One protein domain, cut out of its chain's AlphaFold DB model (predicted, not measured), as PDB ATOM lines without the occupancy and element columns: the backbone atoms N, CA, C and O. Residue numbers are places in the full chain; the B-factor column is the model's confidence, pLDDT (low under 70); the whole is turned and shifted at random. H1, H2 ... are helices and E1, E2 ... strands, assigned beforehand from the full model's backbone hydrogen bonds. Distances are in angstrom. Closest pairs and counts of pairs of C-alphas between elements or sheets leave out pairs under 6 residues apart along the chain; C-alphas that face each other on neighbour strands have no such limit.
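What this domain is: This is residues 87 to 142 of the 144 residues of an uncharacterized protein of Robiginitalea biformata (strain ATCC BAA-864 / HTCC2501 / KCTC 12146) (UniProt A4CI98). One long helix, H1, crosses one face of a small antiparallel sheet, E1, E2, E3, in two layers; short H2 follows the sheet. The printed part has 56 residues, ordered H1, E1, E2, E3, H2; the class is mixed. It is compact, radius of gyration of the C-alphas 10.6 A, spanning 27 by 21 by 18 A.

How they stand to each other: Start at H1, residues 89 to 104, on the sheet of E1, 113 to 117, E2, 121 to 126, and E3, 129 to 134, a meander, each strand the antiparallel neighbour of the one before. H1 runs across the strands, 78 degrees to E2 on the local plane, at a height of 7.4 A over the sheet; its closest C-alphas to E1 are Ile 89 and Ile 114, 7.1 A. In H1, 10 of 12 O i to N i+4 pairs are within hydrogen-bond range; H2, 137 to 140, is too short for one. Check N 115 and O 123, 3.0 A, and N 131 and O 124, 2.7 A, within that range. H2 is not on the sheet.

Where its parts are: Find C-alpha 89 at (114.333, 107.897, 101.250); H1 runs 21.6 A. E1 measures 11.3 A, E2 and E3 16.0 A each, and H2 5.0 A, ending at C-alpha 140, (127.685, 110.886, 110.064).

The domain as a whole: The printed part has no cut and no long link; pLDDT is under 70 at 107, 109 to 110, 128 to 129 and 136 to 142.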
ATOM      1  N   VAL A  87     113.582 108.904 108.299       89.69
ATOM      2  CA  VAL A  87     113.952 109.852 107.241       89.69
ATOM      3  C   VAL A  87     113.381 109.386 105.894       89.69
ATOM      4  O   VAL A  87     113.628 108.247 105.485       89.69
ATOM      5  N   PRO A  88     112.688 110.259 105.137       89.50
ATOM      6  CA  PRO A  88     112.256 109.937 103.784       89.50
ATOM      7  C   PRO A  88     113.434 109.532 102.887       89.50
ATOM      8  O   PRO A  88     114.447 110.231 102.812       89.50
ATOM      9  N   ILE A  89     113.284 108.435 102.139       86.00
ATOM     10  CA  ILE A  89     114.333 107.897 101.250       86.00
ATOM     11  C   ILE A  89     114.864 108.972 100.294       86.00
ATOM     12  O   ILE A  89     116.066 109.068 100.057       86.00
ATOM     13  N   GLN A  90     113.977 109.820  99.777       86.12
ATOM     14  CA  GLN A  90     114.314 110.890  98.840       86.12
ATOM     15  C   GLN A  90     115.267 111.921  99.460       86.12
ATOM     16  O   GLN A  90     116.154 112.416  98.765       86.12
ATOM     17  N   ALA A  91     115.142 112.191 100.762       83.81
ATOM     18  CA  ALA A  91     116.053 113.063 101.498       83.81
ATOM     19  C   ALA A  91     117.406 112.379 101.783       83.81
ATOM     20  O   ALA A  91     118.441 113.045 101.814       83.81
ATOM     21  N   LEU A  92     117.432 111.046 101.917       83.38
ATOM     22  CA  LEU A  92     118.665 110.277 102.138       83.38
ATOM     23  C   LEU A  92     119.528 110.136 100.883       83.38
ATOM     24  O   LEU A  92     120.752 110.163 100.987       83.38
ATOM     25  N   ILE A  93     118.932 110.003  99.695       83.94
ATOM     26  CA  ILE A  93     119.674 109.801  98.438       83.94
ATOM     27  C   ILE A  93     120.816 110.818  98.232       83.94
ATOM     28  O   ILE A  93     121.953 110.378  98.037       83.94
ATOM     29  N   PRO A  94     120.595 112.150  98.265       81.62
ATOM     30  CA  PRO A  94     121.672 113.113  98.018       81.62
ATOM     31  C   PRO A  94     122.771 113.056  99.085       81.62
ATOM     32  O   PRO A  94     123.951 113.249  98.783       81.62
ATOM     33  N   LEU A  95     122.391 112.754 100.325       78.81
ATOM     34  CA  LEU A  95     123.296 112.631 101.456       78.81
ATOM     35  C   LEU A  95     124.203 111.397 101.328       78.81
ATOM     36  O   LEU A  95     125.429 111.496 101.419       78.81
ATOM     37  N   VAL A  96     123.607 110.243 101.027       81.75
ATOM     38  CA  VAL A  96     124.319 108.981 100.797       81.75
ATOM     39  C   VAL A  96     125.219 109.089  99.564       81.75
ATOM     40  O   VAL A  96     126.389 108.716  99.638       81.75
ATOM     41  N   LYS A  97     124.728 109.671  98.457       81.44
ATOM     42  CA  LYS A  97     125.542 109.926  97.254       81.44
ATOM     43  C   LYS A  97     126.793 110.732  97.596       81.44
ATOM     44  O   LYS A  97     127.893 110.344  97.213       81.44
ATOM     45  N   ARG A  98     126.650 111.824  98.356       79.31
ATOM     46  CA  ARG A  98     127.783 112.658  98.791       79.31
ATOM     47  C   ARG A  98     128.785 111.866  99.626       79.31
ATOM     48  O   ARG A  98     129.986 111.959  99.377       79.31
ATOM     49  N   HIS A  99     128.301 111.084 100.590       78.31
ATOM     50  CA  HIS A  99     129.158 110.269 101.445       78.31
ATOM     51  C   HIS A  99     129.965 109.250 100.635       78.31
ATOM     52  O   HIS A  99     131.182 109.170 100.788       78.31
ATOM     53  N   ILE A 100     129.305 108.490  99.760       77.94
ATOM     54  CA  ILE A 100     129.957 107.444  98.970       77.94
ATOM     55  C   ILE A 100     130.977 108.053  98.005       77.94
ATOM     56  O   ILE A 100     132.121 107.603  97.991       77.94
ATOM     57  N   THR A 101     130.616 109.112  97.273       79.00
ATOM     58  CA  THR A 101     131.552 109.830  96.390       79.00
ATOM     59  C   THR A 101     132.777 110.325  97.163       79.00
ATOM     60  O   THR A 101     133.902 110.171  96.698       79.00
ATOM     61  N   GLY A 102     132.587 110.864  98.373       76.94
ATOM     62  CA  GLY A 102     133.690 111.318  99.225       76.94
ATOM     63  C   GLY A 102     134.549 110.186  99.799       76.94
ATOM     64  O   GLY A 102     135.735 110.385 100.049       76.94
ATOM     65  N   CYS A 103     133.978 109.001 100.023       74.88
ATOM     66  CA  CYS A 103     134.708 107.837 100.528       74.88
ATOM     67  C   CYS A 103     135.475 107.097  99.428       74.88
ATOM     68  O   CYS A 103     136.590 106.645  99.672       74.88
ATOM     69  N   LEU A 104     134.888 106.973  98.238       73.12
ATOM     70  CA  LEU A 104     135.480 106.237  97.122       73.12
ATOM     71  C   LEU A 104     136.330 107.128  96.205       73.12
ATOM     72  O   LEU A 104     137.084 106.605  95.391       73.12
ATOM     73  N   ASN A 105     136.221 108.455  96.334       77.12
ATOM     74  CA  ASN A 105     136.880 109.439  95.471       77.12
ATOM     75  C   ASN A 105     136.631 109.187  93.967       77.12
ATOM     76  O   ASN A 105     137.488 109.462  93.128       77.12
ATOM     77  N   ILE A 106     135.457 108.643  93.636       70.31
ATOM     78  CA  ILE A 106     134.996 108.394  92.267       70.31
ATOM     79  C   ILE A 106     133.590 108.977  92.086       70.31
ATOM     80  O   ILE A 106     132.787 108.925  93.024       70.31
ATOM     81  N   PRO A 107     133.258 109.519  90.901       69.56
ATOM     82  CA  PRO A 107     131.894 109.912  90.589       69.56
ATOM     83  C   PRO A 107     131.004 108.668  90.519       69.56
ATOM     84  O   PRO A 107     131.325 107.710  89.820       69.56
ATOM     85  N   LEU A 108     129.867 108.694  91.212       72.56
ATOM     86  CA  LEU A 108     128.839 107.670  91.053       72.56
ATOM     87  C   LEU A 108     128.110 107.880  89.720       72.56
ATOM     88  O   LEU A 108     127.420 108.885  89.552       72.56
ATOM     89  N   SER A 109     128.263 106.941  88.785       66.31
ATOM     90  CA  SER A 109     127.603 106.959  87.469       66.31
ATOM     91  C   SER A 109     126.273 106.194  87.422       66.31
ATOM     92  O   SER A 109     125.615 106.210  86.386       66.31
ATOM     93  N   GLY A 110     125.888 105.532  88.517       69.75
ATOM     94  CA  GLY A 110     124.723 104.647  88.603       69.75
ATOM     95  C   GLY A 110     123.533 105.199  89.393       69.75
ATOM     96  O   GLY A 110     123.654 106.149  90.181       69.75
ATOM     97  N   ASP A 111     122.378 104.552  89.224       75.81
ATOM     98  CA  ASP A 111     121.181 104.815  90.022       75.81
ATOM     99  C   ASP A 111     121.351 104.247  91.436       75.81
ATOM    100  O   ASP A 111     121.359 103.039  91.661       75.81
ATOM    101  N   LEU A 112     121.483 105.151  92.408       81.31
ATOM    102  CA  LEU A 112     121.548 104.798  93.820       81.31
ATOM    103  C   LEU A 112     120.154 104.432  94.325       81.31
ATOM    104  O   LEU A 112     119.260 105.280  94.341       81.31
ATOM    105  N   GLN A 113     119.999 103.203  94.810       85.88
ATOM    106  CA  GLN A 113     118.775 102.750  95.466       85.88
ATOM    107  C   GLN A 113     119.049 102.405  96.926       85.88
ATOM    108  O   GLN A 113     120.078 101.818  97.248       85.88
ATOM    109  N   ILE A 114     118.113 102.737  97.813       85.19
ATOM    110  CA  ILE A 114     118.156 102.324  99.217       85.19
ATOM    111  C   ILE A 114     117.081 101.258  99.402       85.19
ATOM    112  O   ILE A 114     115.909 101.516  99.142       85.19
ATOM    113  N   SER A 115     117.486 100.049  99.791       84.12
ATOM    114  CA  SER A 115     116.592  98.877  99.849       84.12
ATOM    115  C   SER A 115     116.213  98.457 101.266       84.12
ATOM    116  O   SER A 115     115.188  97.812 101.463       84.12
ATOM    117  N   HIS A 116     117.018  98.832 102.257       83.94
ATOM    118  CA  HIS A 116     116.762  98.531 103.659       83.94
ATOM    119  C   HIS A 116     117.275  99.669 104.535       83.94
ATOM    120  O   HIS A 116     118.370 100.177 104.288       83.94
ATOM    121  N   ILE A 117     116.494 100.071 105.538       87.19
ATOM    122  CA  ILE A 117     116.831 101.162 106.456       87.19
ATOM    123  C   ILE A 117     116.455 100.740 107.873       87.19
ATOM    124  O   ILE A 117     115.332 100.310 108.130       87.19
ATOM    125  N   THR A 118     117.403 100.894 108.787       88.00
ATOM    126  CA  THR A 118     117.234 100.757 110.236       88.00
ATOM    127  C   THR A 118     117.809 101.997 110.918       88.00
ATOM    128  O   THR A 118     118.444 102.818 110.264       88.00
ATOM    129  N   ASP A 119     117.653 102.135 112.235       85.50
ATOM    130  CA  ASP A 119     118.291 103.241 112.967       85.50
ATOM    131  C   ASP A 119     119.827 103.132 113.029       85.50
ATOM    132  O   ASP A 119     120.503 104.105 113.359       85.50
ATOM    133  N   GLU A 120     120.386 101.963 112.707       82.62
ATOM    134  CA  GLU A 120     121.815 101.656 112.852       82.62
ATOM    135  C   GLU A 120     122.535 101.485 111.511       82.62
ATOM    136  O   GLU A 120     123.760 101.579 111.439       82.62
ATOM    137  N   SER A 121     121.805 101.207 110.433       83.69
ATOM    138  CA  SER A 121     122.388 100.969 109.114       83.69
ATOM    139  C   SER A 121     121.380 101.136 107.985       83.69
ATOM    140  O   SER A 121     120.169 101.002 108.180       83.69
ATOM    141  N   LEU A 122     121.897 101.378 106.783       86.75
ATOM    142  CA  LEU A 122     121.125 101.359 105.544       86.75
ATOM    143  C   LEU A 122     121.856 100.551 104.464       86.75
ATOM    144  O   LEU A 122     123.085 100.568 104.397       86.75
ATOM    145  N   ILE A 123     121.109  99.846 103.614       84.69
ATOM    146  CA  ILE A 123     121.650  99.084 102.481       84.69
ATOM    147  C   ILE A 123     121.454  99.889 101.202       84.69
ATOM    148  O   ILE A 123     120.321 100.126 100.766       84.69
ATOM    149  N   VAL A 124     122.573 100.267 100.595       85.00
ATOM    150  CA  VAL A 124     122.642 100.975  99.318       85.00
ATOM    151  C   VAL A 124     122.968  99.993  98.211       85.00
ATOM    152  O   VAL A 124     123.953  99.276  98.309       85.00
ATOM    153  N   ASN A 125     122.202 100.004  97.132       82.81
ATOM    154  CA  ASN A 125     122.548  99.288  95.914       82.81
ATOM    155  C   ASN A 125     123.146 100.273  94.909       82.81
ATOM    156  O   ASN A 125     122.506 101.268  94.560       82.81
ATOM    157  N   LEU A 126     124.368  99.985  94.461       76.19
ATOM    158  CA  LEU A 126     125.041 100.679  93.362       76.19
ATOM    159  C   LEU A 126     125.238  99.681  92.227       76.19
ATOM    160  O   LEU A 126     125.902  98.669  92.435       76.19
ATOM    161  N   ASP A 127     124.641  99.936  91.062       70.25
ATOM    162  CA  ASP A 127     124.797  99.098  89.861       70.25
ATOM    163  C   ASP A 127     124.622  97.583  90.122       70.25
ATOM    164  O   ASP A 127     125.248  96.752  89.468       70.25
ATOM    165  N   CYS A 128     123.737  97.226  91.066       63.69
ATOM    166  CA  CYS A 128     123.410  95.869  91.546       63.69
ATOM    167  C   CYS A 128     124.279  95.276  92.677       63.69
ATOM    168  O   CYS A 128     124.023  94.142  93.085       63.69
ATOM    169  N   PHE A 129     125.242  96.009  93.244       68.38
ATOM    170  CA  PHE A 129     125.992  95.558  94.422       68.38
ATOM    171  C   PHE A 129     125.422  96.155  95.718       68.38
ATOM    172  O   PHE A 129     125.435  97.382  95.868       68.38
ATOM    173  N   PRO A 130     124.948  95.324  96.670       75.81
ATOM    174  CA  PRO A 130     124.493  95.803  97.967       75.81
ATOM    175  C   PRO A 130     125.684  96.186  98.849       75.81
ATOM    176  O   PRO A 130     126.577  95.383  99.121       75.81
ATOM    177  N   TYR A 131     125.668  97.417  99.343       76.88
ATOM    178  CA  TYR A 131     126.620  97.969 100.292       76.88
ATOM    179  C   TYR A 131     125.896  98.327 101.591       76.88
ATOM    180  O   TYR A 131     125.029  99.203 101.618       76.88
ATOM    181  N   SER A 132     126.248  97.639 102.678       79.81
ATOM    182  CA  SER A 132     125.740  97.956 104.015       79.81
ATOM    183  C   SER A 132     126.527  99.122 104.601       79.81
ATOM    184  O   SER A 132     127.725  99.006 104.863       79.81
ATOM    185  N   MET A 133     125.843 100.232 104.842       78.31
ATOM    186  CA  MET A 133     126.408 101.434 105.441       78.31
ATOM    187  C   MET A 133     126.008 101.527 106.911       78.31
ATOM    188  O   MET A 133     124.839 101.799 107.195       78.31
ATOM    189  N   PRO A 134     126.945 101.332 107.858       76.25
ATOM    190  CA  PRO A 134     126.664 101.560 109.265       76.25
ATOM    191  C   PRO A 134     126.544 103.058 109.546       76.25
ATOM    192  O   PRO A 134     127.357 103.876 109.101       76.25
ATOM    193  N   VAL A 135     125.555 103.408 110.352       73.94
ATOM    194  CA  VAL A 135     125.355 104.752 110.874       73.94
ATOM    195  C   VAL A 135     126.141 104.874 112.168       73.94
ATOM    196  O   VAL A 135     125.837 104.262 113.184       73.94
ATOM    197  N   SER A 136     127.226 105.637 112.108       68.19
ATOM    198  CA  SER A 136     128.092 105.914 113.253       68.19
ATOM    199  C   SER A 136     128.436 107.392 113.286       68.19
ATOM    200  O   SER A 136     128.435 108.041 112.242       68.19
ATOM    201  N   SER A 137     128.836 107.922 114.445       57.47
ATOM    202  CA  SER A 137     129.250 109.327 114.573       57.47
ATOM    203  C   SER A 137     130.362 109.702 113.583       57.47
ATOM    204  O   SER A 137     130.389 110.822 113.093       57.47
ATOM    205  N   LYS A 138     131.242 108.756 113.218       61.62
ATOM    206  CA  LYS A 138     132.309 108.954 112.218       61.62
ATOM    207  C   LYS A 138     131.798 108.913 110.772       61.62
ATOM    208  O   LYS A 138     132.336 109.604 109.909       61.62
ATOM    209  N   ALA A 139     130.796 108.081 110.489       60.66
ATOM    210  CA  ALA A 139     130.150 108.055 109.180       60.66
ATOM    211  C   ALA A 139     129.296 109.316 108.973       60.66
ATOM    212  O   ALA A 139     129.346 109.910 107.898       60.66
ATOM    213  N   LEU A 140     128.600 109.750 110.029       58.91
ATOM    214  CA  LEU A 140     127.685 110.886 110.064       58.91
ATOM    215  C   LEU A 140     128.343 112.243 110.259       58.91
ATOM    216  O   LEU A 140     127.794 113.220 109.781       58.91
ATOM    217  N   SER A 141     129.542 112.339 110.835       52.31
ATOM    218  CA  SER A 141     130.285 113.611 110.866       52.31
ATOM    219  C   SER A 141     130.563 114.175 109.463       52.31
ATOM    220  O   SER A 141     130.953 115.334 109.317       52.31
ATOM    221  N   LYS A 142     130.421 113.332 108.431       55.03
ATOM    222  CA  LYS A 142     130.538 113.685 107.011       55.03
ATOM    223  C   LYS A 142     129.200 114.036 106.352       55.03
ATOM    224  O   LYS A 142     129.208 114.555 105.239       55.03
TER     225      LYS A 142